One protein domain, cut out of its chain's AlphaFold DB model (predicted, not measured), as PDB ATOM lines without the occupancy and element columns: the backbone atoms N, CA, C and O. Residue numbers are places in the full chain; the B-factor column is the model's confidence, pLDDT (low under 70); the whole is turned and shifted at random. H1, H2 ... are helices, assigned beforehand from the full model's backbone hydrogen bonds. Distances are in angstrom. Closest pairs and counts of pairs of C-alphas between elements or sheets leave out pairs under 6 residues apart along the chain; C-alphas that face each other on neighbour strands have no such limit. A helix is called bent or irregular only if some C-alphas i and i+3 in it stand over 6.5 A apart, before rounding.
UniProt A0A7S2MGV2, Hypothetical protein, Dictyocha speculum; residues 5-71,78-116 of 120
ATOM      1  N   GLU A   5      84.418 123.632 173.615       95.81
ATOM      2  CA  GLU A   5      83.423 123.540 174.685       95.81
ATOM      3  C   GLU A   5      83.601 122.257 175.498       95.81
ATOM      4  O   GLU A   5      83.617 122.313 176.727       95.81
ATOM      5  N   GLU A   6      83.797 121.118 174.828       95.75
ATOM      6  CA  GLU A   6      84.072 119.840 175.488       95.75
ATOM      7  C   GLU A   6      85.386 119.880 176.264       95.75
ATOM      8  O   GLU A   6      85.431 119.452 177.415       95.75
ATOM      9  N   PHE A   7      86.450 120.422 175.659       96.06
ATOM     10  CA  PHE A   7      87.737 120.571 176.336       96.06
ATOM     11  C   PHE A   7      87.601 121.419 177.607       96.06
ATOM     12  O   PHE A   7      88.046 121.002 178.677       96.06
ATOM     13  N   CYS A   8      86.942 122.577 177.514       96.06
ATOM     14  CA  CYS A   8      86.696 123.450 178.657       96.06
ATOM     15  C   CYS A   8      85.856 122.756 179.736       96.06
ATOM     16  O   CYS A   8      86.214 122.808 180.912       96.06
ATOM     17  N   ALA A   9      84.765 122.084 179.358       96.19
ATOM     18  CA  ALA A   9      83.899 121.384 180.303       96.19
ATOM     19  C   ALA A   9      84.647 120.259 181.033       96.19
ATOM     20  O   ALA A   9      84.531 120.134 182.250       96.19
ATOM     21  N   VAL A  10      85.467 119.491 180.315       96.31
ATOM     22  CA  VAL A  10      86.267 118.404 180.891       96.31
ATOM     23  C   VAL A  10      87.380 118.943 181.783       96.31
ATOM     24  O   VAL A  10      87.618 118.398 182.858       96.31
ATOM     25  N   HIS A  11      88.027 120.042 181.398       97.06
ATOM     26  CA  HIS A  11      89.032 120.673 182.247       97.06
ATOM     27  C   HIS A  11      88.420 121.193 183.557       97.06
ATOM     28  O   HIS A  11      88.973 120.974 184.634       97.06
ATOM     29  N   LEU A  12      87.239 121.812 183.495       96.25
ATOM     30  CA  LEU A  12      86.508 122.239 184.691       96.25
ATOM     31  C   LEU A  12      86.038 121.047 185.544       96.25
ATOM     32  O   LEU A  12      86.058 121.130 186.774       96.25
ATOM     33  N   ALA A  13      85.653 119.931 184.916       96.81
ATOM     34  CA  ALA A  13      85.314 118.698 185.621       96.81
ATOM     35  C   ALA A  13      86.529 118.139 186.373       96.81
ATOM     36  O   ALA A  13      86.426 117.820 187.554       96.81
ATOM     37  N   TYR A  14      87.699 118.117 185.727       96.94
ATOM     38  CA  TYR A  14      88.960 117.714 186.347       96.94
ATOM     39  C   TYR A  14      89.304 118.569 187.574       96.94
ATOM     40  O   TYR A  14      89.648 118.021 188.621       96.94
ATOM     41  N   LEU A  15      89.163 119.896 187.484       96.19
ATOM     42  CA  LEU A  15      89.361 120.786 188.635       96.19
ATOM     43  C   LEU A  15      88.367 120.483 189.763       96.19
ATOM     44  O   LEU A  15      88.736 120.523 190.935       96.19
ATOM     45  N   SER A  16      87.123 120.154 189.409       95.50
ATOM     46  CA  SER A  16      86.076 119.825 190.379       95.50
ATOM     47  C   SER A  16      86.371 118.518 191.122       95.50
ATOM     48  O   SER A  16      86.292 118.472 192.348       95.50
ATOM     49  N   GLU A  17      86.761 117.464 190.403       95.69
ATOM     50  CA  GLU A  17      87.158 116.194 191.026       95.69
ATOM     51  C   GLU A  17      88.434 116.352 191.852       95.69
ATOM     52  O   GLU A  17      88.465 115.916 192.998       95.69
ATOM     53  N   SER A  18      89.438 117.070 191.339       95.81
ATOM     54  CA  SER A  18      90.683 117.329 192.076       95.81
ATOM     55  C   SER A  18      90.416 118.063 193.394       95.81
ATOM     56  O   SER A  18      90.996 117.730 194.426       95.81
ATOM     57  N   ALA A  19      89.506 119.043 193.391       93.88
ATOM     58  CA  ALA A  19      89.096 119.740 194.607       93.88
ATOM     59  C   ALA A  19      88.357 118.813 195.586       93.88
ATOM     60  O   ALA A  19      88.565 118.908 196.796       93.88
ATOM     61  N   TYR A  20      87.519 117.902 195.084       94.31
ATOM     62  CA  TYR A  20      86.811 116.932 195.919       94.31
ATOM     63  C   TYR A  20      87.764 115.899 196.539       94.31
ATOM     64  O   TYR A  20      87.659 115.585 197.724       94.31
ATOM     65  N   GLU A  21      88.724 115.389 195.774       94.81
ATOM     66  CA  GLU A  21      89.774 114.490 196.267       94.81
ATOM     67  C   GLU A  21      90.653 115.181 197.317       94.81
ATOM     68  O   GLU A  21      90.904 114.635 198.395       94.81
ATOM     69  N   ALA A  22      91.056 116.427 197.062       94.31
ATOM     70  CA  ALA A  22      91.788 117.229 198.037       94.31
ATOM     71  C   ALA A  22      90.972 117.448 199.321       94.31
ATOM     72  O   ALA A  22      91.511 117.331 200.415       94.31
ATOM     73  N   PHE A  23      89.668 117.714 199.206       93.88
ATOM     74  CA  PHE A  23      88.774 117.853 200.356       93.88
ATOM     75  C   PHE A  23      88.634 116.546 201.149       93.88
ATOM     76  O   PHE A  23      88.745 116.556 202.368       93.88
ATOM     77  N   THR A  24      88.425 115.416 200.471       93.00
ATOM     78  CA  THR A  24      88.236 114.110 201.130       93.00
ATOM     79  C   THR A  24      89.513 113.543 201.749       93.00
ATOM     80  O   THR A  24      89.433 112.694 202.634       93.00
ATOM     81  N   SER A  25      90.683 114.026 201.332       93.75
ATOM     82  CA  SER A  25      91.979 113.649 201.907       93.75
ATOM     83  C   SER A  25      92.401 114.500 203.113       93.75
ATOM     84  O   SER A  25      93.441 114.228 203.713       93.75
ATOM     85  N   THR A  26      91.600 115.492 203.517       92.56
ATOM     86  CA  THR A  26      91.848 116.317 204.708       92.56
ATOM     87  C   THR A  26      90.689 116.245 205.700       92.56
ATOM     88  O   THR A  26      89.529 116.110 205.328       92.56
ATOM     89  N   SER A  27      90.992 116.376 206.991       89.94
ATOM     90  CA  SER A  27      89.983 116.514 208.050       89.94
ATOM     91  C   SER A  27      89.626 117.969 208.354       89.94
ATOM     92  O   SER A  27      88.670 118.231 209.082       89.94
ATOM     93  N   THR A  28      90.391 118.922 207.815       91.00
ATOM     94  CA  THR A  28      90.245 120.353 208.108       91.00
ATOM     95  C   THR A  28      89.838 121.164 206.889       91.00
ATOM     96  O   THR A  28      89.823 122.382 206.975       91.00
ATOM     97  N   GLY A  29      89.569 120.543 205.741       91.44
ATOM     98  CA  GLY A  29      89.123 121.243 204.537       91.44
ATOM     99  C   GLY A  29      87.677 121.720 204.649       91.44
ATOM    100  O   GLY A  29      86.877 121.162 205.397       91.44
ATOM    101  N   MET A  30      87.324 122.749 203.879       92.38
ATOM    102  CA  MET A  30      85.954 123.248 203.785       92.38
ATOM    103  C   MET A  30      85.622 123.588 202.334       92.38
ATOM    104  O   MET A  30      86.359 124.321 201.678       92.38
ATOM    105  N   LEU A  31      84.499 123.061 201.850       92.44
ATOM    106  CA  LEU A  31      83.923 123.418 200.557       92.44
ATOM    107  C   LEU A  31      82.847 124.485 200.760       92.44
ATOM    108  O   LEU A  31      82.010 124.377 201.659       92.44
ATOM    109  N   LEU A  32      82.887 125.523 199.928       89.25
ATOM    110  CA  LEU A  32      82.023 126.697 200.028       89.25
ATOM    111  C   LEU A  32      81.388 126.975 198.669       89.25
ATOM    112  O   LEU A  32      82.070 126.943 197.643       89.25
ATOM    113  N   ASN A  33      80.096 127.295 198.668       86.69
ATOM    114  CA  ASN A  33      79.452 127.863 197.493       86.69
ATOM    115  C   ASN A  33      79.692 129.379 197.465       86.69
ATOM    116  O   ASN A  33      79.535 130.065 198.474       86.69
ATOM    117  N   TYR A  34      80.064 129.903 196.300       80.94
ATOM    118  CA  TYR A  34      80.326 131.326 196.117       80.94
ATOM    119  C   TYR A  34      79.093 132.193 196.415       80.94
ATOM    120  O   TYR A  34      79.232 133.283 196.962       80.94
ATOM    121  N   GLU A  35      77.894 131.702 196.092       81.31
ATOM    122  CA  GLU A  35      76.637 132.429 196.329       81.31
ATOM    123  C   GLU A  35      76.325 132.591 197.824       81.31
ATOM    124  O   GLU A  35      75.791 133.620 198.235       81.31
ATOM    125  N   ASP A  36      76.749 131.626 198.640       83.81
ATOM    126  CA  ASP A  36      76.553 131.626 200.091       83.81
ATOM    127  C   ASP A  36      77.686 132.349 200.836       83.81
ATOM    128  O   ASP A  36      77.582 132.626 202.032       83.81
ATOM    129  N   LEU A  37      78.793 132.670 200.153       82.69
ATOM    130  CA  LEU A  37      80.019 133.146 200.790       82.69
ATOM    131  C   LEU A  37      79.802 134.370 201.701       82.69
ATOM    132  O   LEU A  37      80.310 134.347 202.824       82.69
ATOM    133  N   PRO A  38      79.044 135.416 201.308       83.69
ATOM    134  CA  PRO A  38      78.825 136.565 202.182       83.69
ATOM    135  C   PRO A  38      78.143 136.211 203.510       83.69
ATOM    136  O   PRO A  38      78.510 136.781 204.534       83.69
ATOM    137  N   SER A  39      77.176 135.287 203.511       84.75
ATOM    138  CA  SER A  39      76.406 134.932 204.711       84.75
ATOM    139  C   SER A  39      77.151 133.947 205.614       84.75
ATOM    140  O   SER A  39      77.091 134.077 206.837       84.75
ATOM    141  N   ILE A  40      77.897 133.002 205.040       88.50
ATOM    142  CA  ILE A  40      78.619 131.968 205.799       88.50
ATOM    143  C   ILE A  40      79.984 132.441 206.316       88.50
ATOM    144  O   ILE A  40      80.530 131.829 207.234       88.50
ATOM    145  N   LEU A  41      80.553 133.515 205.757       89.00
ATOM    146  CA  LEU A  41      81.900 133.976 206.107       89.00
ATOM    147  C   LEU A  41      82.067 134.291 207.608       89.00
ATOM    148  O   LEU A  41      83.014 133.769 208.200       89.00
ATOM    149  N   PRO A  42      81.203 135.092 208.269       89.69
ATOM    150  CA  PRO A  42      81.423 135.438 209.674       89.69
ATOM    151  C   PRO A  42      81.277 134.231 210.608       89.69
ATOM    152  O   PRO A  42      82.106 134.029 211.491       89.69
ATOM    153  N   SER A  43      80.243 133.413 210.404       88.75
ATOM    154  CA  SER A  43      79.907 132.310 211.308       88.75
ATOM    155  C   SER A  43      80.686 131.034 210.991       88.75
ATOM    156  O   SER A  43      81.410 130.536 211.844       88.75
ATOM    157  N   LYS A  44      80.588 130.510 209.766       89.81
ATOM    158  CA  LYS A  44      81.175 129.215 209.392       89.81
ATOM    159  C   LYS A  44      82.667 129.297 209.134       89.81
ATOM    160  O   LYS A  44      83.419 128.455 209.614       89.81
ATOM    161  N   VAL A  45      83.110 130.303 208.384       91.44
ATOM    162  CA  VAL A  45      84.528 130.406 208.021       91.44
ATOM    163  C   VAL A  45      85.330 130.975 209.189       91.44
ATOM    164  O   VAL A  45      86.257 130.335 209.673       91.44
ATOM    165  N   VAL A  46      84.982 132.159 209.688       92.06
ATOM    166  CA  VAL A  46      85.783 132.793 210.747       92.06
ATOM    167  C   VAL A  46      85.495 132.183 212.123       92.06
ATOM    168  O   VAL A  46      86.437 131.829 212.834       92.06
ATOM    169  N   GLY A  47      84.218 132.001 212.469       90.31
ATOM    170  CA  GLY A  47      83.800 131.417 213.747       90.31
ATOM    171  C   GLY A  47      84.105 129.921 213.879       90.31
ATOM    172  O   GLY A  47      84.871 129.539 214.756       90.31
ATOM    173  N   ASP A  48      83.541 129.067 213.023       90.19
ATOM    174  CA  ASP A  48      83.629 127.607 213.205       90.19
ATOM    175  C   ASP A  48      84.974 127.035 212.715       90.19
ATOM    176  O   ASP A  48      85.607 126.233 213.407       90.19
ATOM    177  N   HIS A  49      85.426 127.441 211.522       92.62
ATOM    178  CA  HIS A  49      86.611 126.865 210.881       92.62
ATOM    179  C   HIS A  49      87.923 127.425 211.436       92.62
ATOM    180  O   HIS A  49      88.802 126.657 211.824       92.62
ATOM    181  N   PHE A  50      88.052 128.753 211.526       93.44
ATOM    182  CA  PHE A  50      89.248 129.395 212.086       93.44
ATOM    183  C   PHE A  50      89.187 129.617 213.602       93.44
ATOM    184  O   PHE A  50      90.208 129.969 214.193       93.44
ATOM    185  N   ARG A  51      88.035 129.379 214.245       92.88
ATOM    186  CA  ARG A  51      87.852 129.509 215.704       92.88
ATOM    187  C   ARG A  51      88.195 130.898 216.239       92.88
ATOM    188  O   ARG A  51      88.679 131.038 217.362       92.88
ATOM    189  N   VAL A  52      87.942 131.930 215.437       92.81
ATOM    190  CA  VAL A  52      88.163 133.319 215.835       92.81
ATOM    191  C   VAL A  52      86.887 133.849 216.496       92.81
ATOM    192  O   VAL A  52      85.823 133.817 215.874       92.81
ATOM    193  N   PRO A  53      86.961 134.345 217.744       88.56
ATOM    194  CA  PRO A  53      85.795 134.895 218.422       88.56
ATOM    195  C   PRO A  53      85.300 136.150 217.694       88.56
ATOM    196  O   PRO A  53      86.069 137.069 217.413       88.56
ATOM    197  N   LEU A  54      84.000 136.177 217.401       87.25
ATOM    198  CA  LEU A  54      83.334 137.246 216.663       87.25
ATOM    199  C   LEU A  54      82.115 137.727 217.443       87.25
ATOM    200  O   LEU A  54      81.146 136.985 217.617       87.25
ATOM    201  N   ASP A  55      82.164 138.979 217.885       90.62
ATOM    202  CA  ASP A  55      81.015 139.657 218.470       90.62
ATOM    203  C   ASP A  55      79.989 140.059 217.395       90.62
ATOM    204  O   ASP A  55      80.256 140.055 216.188       90.62
ATOM    205  N   ALA A  56      78.778 140.401 217.835       87.81
ATOM    206  CA  ALA A  56      77.687 140.770 216.933       87.81
ATOM    207  C   ALA A  56      78.033 141.993 216.061       87.81
ATOM    208  O   ALA A  56      77.651 142.071 214.887       87.81
ATOM    209  N   GLU A  57      78.797 142.941 216.607       89.62
ATOM    210  CA  GLU A  57      79.247 144.111 215.857       89.62
ATOM    211  C   GLU A  57      80.247 143.740 214.758       89.62
ATOM    212  O   GLU A  57      80.140 144.221 213.629       89.62
ATOM    213  N   GLY A  58      81.205 142.861 215.055       87.44
ATOM    214  CA  GLY A  58      82.176 142.339 214.104       87.44
ATOM    215  C   GLY A  58      81.507 141.583 212.968       87.44
ATOM    216  O   GLY A  58      81.819 141.844 211.804       87.44
ATOM    217  N   GLN A  59      80.518 140.741 213.278       87.94
ATOM    218  CA  GLN A  59      79.729 140.044 212.258       87.94
ATOM    219  C   GLN A  59      79.001 141.037 211.348       87.94
ATOM    220  O   GLN A  59      79.067 140.926 210.124       87.94
ATOM    221  N   THR A  60      78.382 142.069 211.927       87.25
ATOM    222  CA  THR A  60      77.686 143.118 211.168       87.25
ATOM    223  C   THR A  60      78.643 143.880 210.249       87.25
ATOM    224  O   THR A  60      78.342 144.099 209.072       87.25
ATOM    225  N   ARG A  61      79.832 144.250 210.745       87.38
ATOM    226  CA  ARG A  61      80.872 144.899 209.930       87.38
ATOM    227  C   ARG A  61      81.313 144.004 208.772       87.38
ATOM    228  O   ARG A  61      81.399 144.486 207.644       87.38
ATOM    229  N   MET A  62      81.540 142.716 209.027       86.50
ATOM    230  CA  MET A  62      81.924 141.756 207.990       86.50
ATOM    231  C   MET A  62      80.850 141.611 206.914       86.50
ATOM    232  O   MET A  62      81.172 141.708 205.733       86.50
ATOM    233  N   LEU A  63      79.580 141.454 207.298       83.50
ATOM    234  CA  LEU A  63      78.462 141.361 206.354       83.50
ATOM    235  C   LEU A  63      78.337 142.625 205.496       83.50
ATOM    236  O   LEU A  63      78.101 142.540 204.291       83.50
ATOM    237  N   ASN A  64      78.536 143.802 206.090       80.94
ATOM    238  CA  ASN A  64      78.491 145.067 205.360       80.94
ATOM    239  C   ASN A  64      79.637 145.203 204.350       80.94
ATOM    240  O   ASN A  64      79.416 145.691 203.244       80.94
ATOM    241  N   VAL A  65      80.843 144.744 204.697       80.88
ATOM    242  CA  VAL A  65      81.992 144.742 203.778       80.88
ATOM    243  C   VAL A  65      81.838 143.681 202.688       80.88
ATOM    244  O   VAL A  65      82.152 143.961 201.536       80.88
ATOM    245  N   ALA A  66      81.305 142.499 203.007       73.38
ATOM    246  CA  ALA A  66      81.111 141.412 202.044       73.38
ATOM    247  C   ALA A  66      80.159 141.787 200.891       73.38
ATOM    248  O   ALA A  66      80.273 141.245 199.793       73.38
ATOM    249  N   LYS A  67      79.260 142.759 201.103       67.25
ATOM    250  CA  LYS A  67      78.384 143.323 200.060       67.25
ATOM    251  C   LYS A  67      79.117 144.229 199.059       67.25
ATOM    252  O   LYS A  67      78.557 144.556 198.012       67.25
ATOM    253  N   ILE A  68      80.341 144.665 199.366       67.06
ATOM    254  CA  ILE A  68      81.108 145.602 198.539       67.06
ATOM    255  C   ILE A  68      81.836 144.827 197.436       67.06
ATOM    256  O   ILE A  68      82.820 144.130 197.671       67.06
ATOM    257  N   TYR A  69      81.370 144.983 196.195       58.34
ATOM    258  CA  TYR A  69      81.973 144.328 195.037       58.34
ATOM    259  C   TYR A  69      83.314 144.974 194.654       58.34
ATOM    260  O   TYR A  69      83.381 146.147 194.284       58.34
ATOM    261  N   SER A  70      84.395 144.191 194.675       57.88
ATOM    262  CA  SER A  70      85.761 144.669 194.408       57.88
ATOM    263  C   SER A  70      86.042 145.030 192.942       57.88
ATOM    264  O   SER A  70      87.074 145.633 192.653       57.88
ATOM    265  N   LYS A  71      85.135 144.737 191.993       55.38
ATOM    266  CA  LYS A  71      85.340 145.050 190.561       55.38
ATOM    267  C   LYS A  71      84.922 146.469 190.151       55.38
ATOM    268  O   LYS A  71      84.663 146.727 188.972       55.38
ATOM    269  N   LYS A  78      80.654 153.729 193.003       50.38
ATOM    270  CA  LYS A  78      80.615 152.441 193.714       50.38
ATOM    271  C   LYS A  78      79.449 151.635 193.152       50.38
ATOM    272  O   LYS A  78      78.300 151.964 193.438       50.38
ATOM    273  N   LYS A  79      79.729 150.665 192.272       48.53
ATOM    274  CA  LYS A  79      78.665 149.828 191.727       48.53
ATOM    275  C   LYS A  79      78.070 149.143 192.943       48.53
ATOM    276  O   LYS A  79      78.813 148.525 193.704       48.53
ATOM    277  N   GLY A  80      76.784 149.423 193.149       52.97
ATOM    278  CA  GLY A  80      75.985 148.968 194.273       52.97
ATOM    279  C   GLY A  80      75.998 147.453 194.409       52.97
ATOM    280  O   GLY A  80      76.697 146.764 193.670       52.97
ATOM    281  N   GLU A  81      75.254 146.983 195.404       55.81
ATOM    282  CA  GLU A  81      75.063 145.580 195.782       55.81
ATOM    283  C   GLU A  81      75.446 144.551 194.715       55.81
ATOM    284  O   GLU A  81      75.009 144.614 193.560       55.81
ATOM    285  N   PHE A  82      76.246 143.567 195.135       57.84
ATOM    286  CA  PHE A  82      76.527 142.371 194.352       57.84
ATOM    287  C   PHE A  82      75.239 141.851 193.700       57.84
ATOM    288  O   PHE A  82      74.332 141.369 194.372       57.84
ATOM    289  N   THR A  83      75.161 141.971 192.377       60.62
ATOM    290  CA  THR A  83      74.075 141.405 191.584       60.62
ATOM    291  C   THR A  83      74.644 140.189 190.870       60.62
ATOM    292  O   THR A  83      75.533 140.334 190.026       60.62
ATOM    293  N   GLY A  84      74.177 138.993 191.233       64.50
ATOM    294  CA  GLY A  84      74.599 137.755 190.582       64.50
ATOM    295  C   GLY A  84      74.293 137.798 189.083       64.50
ATOM    296  O   GLY A  84      73.165 138.071 188.680       64.50
ATOM    297  N   ASP A  85      75.298 137.546 188.243       69.12
ATOM    298  CA  ASP A  85      75.148 137.496 186.782       69.12
ATOM    299  C   ASP A  85      75.084 136.058 186.233       69.12
ATOM    300  O   ASP A  85      75.004 135.867 185.017       69.12
ATOM    301  N   SER A  86      75.069 135.058 187.122       73.50
ATOM    302  CA  SER A  86      75.066 133.623 186.804       73.50
ATOM    303  C   SER A  86      73.890 133.229 185.906       73.50
ATOM    304  O   SER A  86      74.107 132.704 184.815       73.50
ATOM    305  N   LEU A  87      72.655 133.581 186.293       75.19
ATOM    306  CA  LEU A  87      71.441 133.246 185.533       75.19
ATOM    307  C   LEU A  87      71.451 133.860 184.124       75.19
ATOM    308  O   LEU A  87      71.065 133.232 183.141       75.19
ATOM    309  N   LYS A  88      71.934 135.105 184.008       79.69
ATOM    310  CA  LYS A  88      72.057 135.782 182.714       79.69
ATOM    311  C   LYS A  88      73.038 135.037 181.812       79.69
ATOM    312  O   LYS A  88      72.728 134.820 180.645       79.69
ATOM    313  N   LYS A  89      74.195 134.640 182.351       80.25
ATOM    314  CA  LYS A  89      75.218 133.894 181.609       80.25
ATOM    315  C   LYS A  89      74.699 132.541 181.141       80.25
ATOM    316  O   LYS A  89      74.879 132.220 179.969       80.25
ATOM    317  N   GLU A  90      74.017 131.804 182.013       82.38
ATOM    318  CA  GLU A  90      73.429 130.503 181.684       82.38
ATOM    319  C   GLU A  90      72.394 130.617 180.558       82.38
ATOM    320  O   GLU A  90      72.469 129.888 179.566       82.38
ATOM    321  N   ASN A  91      71.496 131.601 180.638       84.06
ATOM    322  CA  ASN A  91      70.487 131.831 179.604       84.06
ATOM    323  C   ASN A  91      71.109 132.177 178.243       84.06
ATOM    324  O   ASN A  91      70.619 131.715 177.214       84.06
ATOM    325  N   THR A  92      72.203 132.945 178.232       89.12
ATOM    326  CA  THR A  92      72.891 133.359 176.997       89.12
ATOM    327  C   THR A  92      73.893 132.342 176.449       89.12
ATOM    328  O   THR A  92      74.429 132.558 175.364       89.12
ATOM    329  N   ALA A  93      74.185 131.258 177.175       90.62
ATOM    330  CA  ALA A  93      75.131 130.248 176.715       90.62
ATOM    331  C   ALA A  93      74.574 129.483 175.501       90.62
ATOM    332  O   ALA A  93      73.383 129.161 175.449       90.62
ATOM    333  N   SER A  94      75.450 129.183 174.538       94.00
ATOM    334  CA  SER A  94      75.095 128.377 173.368       94.00
ATOM    335  C   SER A  94      74.750 126.942 173.768       94.00
ATOM    336  O   SER A  94      75.214 126.433 174.793       94.00
ATOM    337  N   ASP A  95      73.972 126.258 172.930       95.06
ATOM    338  CA  ASP A  95      73.579 124.869 173.190       95.06
ATOM    339  C   ASP A  95      74.789 123.928 173.240       95.06
ATOM    340  O   ASP A  95      74.823 123.019 174.063       95.06
ATOM    341  N   ALA A  96      75.830 124.190 172.442       94.56
ATOM    342  CA  ALA A  96      77.084 123.436 172.497       94.56
ATOM    343  C   ALA A  96      77.746 123.510 173.886       94.56
ATOM    344  O   ALA A  96      78.145 122.483 174.435       94.56
ATOM    345  N   VAL A  97      77.797 124.705 174.492       94.62
ATOM    346  CA  VAL A  97      78.330 124.897 175.852       94.62
ATOM    347  C   VAL A  97      77.456 124.184 176.879       94.62
ATOM    348  O   VAL A  97      77.979 123.484 177.746       94.62
ATOM    349  N   LYS A  98      76.129 124.332 176.779       94.19
ATOM    350  CA  LYS A  98      75.177 123.696 177.702       94.19
ATOM    351  C   LYS A  98      75.279 122.172 177.653       94.19
ATOM    352  O   LYS A  98      75.352 121.540 178.704       94.19
ATOM    353  N   ASN A  99      75.356 121.592 176.456       95.31
ATOM    354  CA  ASN A  99      75.474 120.149 176.255       95.31
ATOM    355  C   ASN A  99      76.810 119.615 176.788       95.31
ATOM    356  O   ASN A  99      76.814 118.649 177.551       95.31
ATOM    357  N   ALA A 100      77.927 120.279 176.472       95.94
ATOM    358  CA  ALA A 100      79.240 119.901 176.992       95.94
ATOM    359  C   ALA A 100      79.292 119.982 178.529       95.94
ATOM    360  O   ALA A 100      79.769 119.058 179.191       95.94
ATOM    361  N   ALA A 101      78.751 121.052 179.121       95.50
ATOM    362  CA  ALA A 101      78.682 121.198 180.572       95.50
ATOM    363  C   ALA A 101      77.801 120.116 181.217       95.50
ATOM    364  O   ALA A 101      78.196 119.530 182.225       95.50
ATOM    365  N   ALA A 102      76.642 119.811 180.627       95.56
ATOM    366  CA  ALA A 102      75.742 118.776 181.124       95.56
ATOM    367  C   ALA A 102      76.374 117.382 181.096       95.56
ATOM    368  O   ALA A 102      76.222 116.629 182.059       95.56
ATOM    369  N   GLN A 103      77.099 117.064 180.023       95.94
ATOM    370  CA  GLN A 103      77.731 115.764 179.839       95.94
ATOM    371  C   GLN A 103      78.971 115.581 180.722       95.94
ATOM    372  O   GLN A 103      79.143 114.509 181.298       95.94
ATOM    373  N   PHE A 104      79.827 116.601 180.833       96.06
ATOM    374  CA  PHE A 104      81.153 116.443 181.440       96.06
ATOM    375  C   PHE A 104      81.315 117.146 182.792       96.06
ATOM    376  O   PHE A 104      81.897 116.568 183.702       96.06
ATOM    377  N   LEU A 105      80.806 118.372 182.953       95.56
ATOM    378  CA  LEU A 105      81.074 119.207 184.135       95.56
ATOM    379  C   LEU A 105      80.077 118.979 185.275       95.56
ATOM    380  O   LEU A 105      80.464 118.820 186.435       95.56
ATOM    381  N   TYR A 106      78.780 119.006 184.971       95.06
ATOM    382  CA  TYR A 106      77.733 119.025 185.989       95.06
ATOM    383  C   TYR A 106      77.716 117.827 186.944       95.06
ATOM    384  O   TYR A 106      77.356 118.051 188.101       95.06
ATOM    385  N   PRO A 107      78.092 116.594 186.556       95.75
ATOM    386  CA  PRO A 107      78.219 115.497 187.514       95.75
ATOM    387  C   PRO A 107      79.201 115.822 188.655       95.75
ATOM    388  O   PRO A 107      78.817 115.794 189.826       95.75
ATOM    389  N   SER A 108      80.428 116.226 188.316       94.44
ATOM    390  CA  SER A 108      81.486 116.561 189.278       94.44
ATOM    391  C   SER A 108      81.181 117.839 190.058       94.44
ATOM    392  O   SER A 108      81.368 117.901 191.274       94.44
ATOM    393  N   TYR A 109      80.628 118.854 189.388       93.50
ATOM    394  CA  TYR A 109      80.209 120.091 190.048       93.50
ATOM    395  C   TYR A 109      79.117 119.846 191.100       93.50
ATOM    396  O   TYR A 109      79.216 120.338 192.223       93.50
ATOM    397  N   ARG A 110      78.083 119.054 190.778       93.75
ATOM    398  CA  ARG A 110      76.999 118.744 191.727       93.75
ATOM    399  C   ARG A 110      77.496 117.943 192.925       93.75
ATOM    400  O   ARG A 110      77.016 118.165 194.032       93.75
ATOM    401  N   LYS A 111      78.463 117.050 192.716       92.88
ATOM    402  CA  LYS A 111      79.129 116.301 193.788       92.88
ATOM    403  C   LYS A 111      79.831 117.239 194.778       92.88
ATOM    404  O   LYS A 111      79.624 117.096 195.981       92.88
ATOM    405  N   LEU A 112      80.576 118.239 194.290       91.62
ATOM    406  CA  LEU A 112      81.142 119.297 195.140       91.62
ATOM    407  C   LEU A 112      80.055 120.110 195.845       91.62
ATOM    408  O   LEU A 112      80.107 120.278 197.058       91.62
ATOM    409  N   ALA A 113      79.051 120.579 195.102       90.62
ATOM    410  CA  ALA A 113      77.983 121.414 195.646       90.62
ATOM    411  C   ALA A 113      77.191 120.709 196.761       90.62
ATOM    412  O   ALA A 113      76.785 121.349 197.728       90.62
ATOM    413  N   ALA A 114      77.000 119.392 196.658       91.75
ATOM    414  CA  ALA A 114      76.359 118.591 197.696       91.75
ATOM    415  C   ALA A 114      77.206 118.467 198.976       91.75
ATOM    416  O   ALA A 114      76.638 118.314 200.056       91.75
ATOM    417  N   ALA A 115      78.536 118.541 198.861       90.88
ATOM    418  CA  ALA A 115      79.473 118.489 199.983       90.88
ATOM    419  C   ALA A 115      79.777 119.871 200.595       90.88
ATOM    420  O   ALA A 115      80.356 119.943 201.679       90.88
ATOM    421  N   SER A 116      79.401 120.960 199.921       90.94
ATOM    422  CA  SER A 116      79.607 122.323 200.411       90.94
ATOM    423  C   SER A 116      78.798 122.624 201.671       90.94
ATOM    424  O   SER A 116      77.644 122.212 201.822       90.94
TER     425      SER A 116
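What this domain is: This is residues 5 to 71 and 78 to 116 of the 120 residues of the protein "Hypothetical protein" of Dictyocha speculum (UniProt A0A7S2MGV2). The bent helix H5 and H1 lie side by side as one slab, and the smaller helical hairpin of H2 and H3 stands away from it. Residues 25 to 36 join the two parts, H4 lies apart from the other helices, only just so from H5a, and the whole is a loose, flat frame. The printed part has 106 residues with five named helices, H1 to H5 in order, and no named strand; the class is all helix. It is loose, with a radius of gyration of the C-alphas of 17.0 A, and spans 48 by 39 by 19 A.

Where its parts are: H5, residues 95 to 115, was assigned as one helix by its hydrogen bonds but is bent: C-alphas 103 and 106 are 7.0 A apart. Its arms are H5a, residues 95 to 103, 12.0 A long, and H5b, residues 106 to 115, 14.1 A, ending at C-alpha 115 (79.473, 118.489, 199.983). H1, residues 5 to 24, runs 28.5 A from C-alpha 5 (83.423, 123.540, 174.685). H2 is residues 37 to 49, 13.6 A, and irregular: C-alphas 39 and 42 are 7.1 A apart. H3 is residues 56 to 66, 15.3 A; H4 is residues 86 to 92, 10.0 A.

How they stand to each other: H5a and H5b stand at a steep tilt of 55 degrees. Residues 5 to 9 of H1 touch H5a, closest C-alphas Glu 6 and Ala 100, 5.1 A, at a shallow tilt of 31 degrees, the same way. Residues 13 to 20 of H1 touch H5b, closest C-alphas Ala 13 and Ser 108, 5.7 A, at a shallow 25 degrees, the same way. H2, with residues 38 to 43, touches H3 in a hairpin, closest C-alphas Pro 38 and Ala 66, 5.4 A, at a steep 45 degrees, opposite ways. H4 and H5a are only just apart, closest 8.1 A. Every O i to N i+4 pair is within hydrogen-bond range in H1, H3, H4, H5a and H5b; in H2, 5 of 9.

The domain as a whole: The C-alphas of Asp 55 and Ala 96 are the farthest apart, 48.9 A. Residues 72 to 77 are not printed, with 9.3 A between C-alphas 71 and 78. The link H1 to H2 is long. Residues 67 to 71 and 78 to 85 have pLDDT under 70.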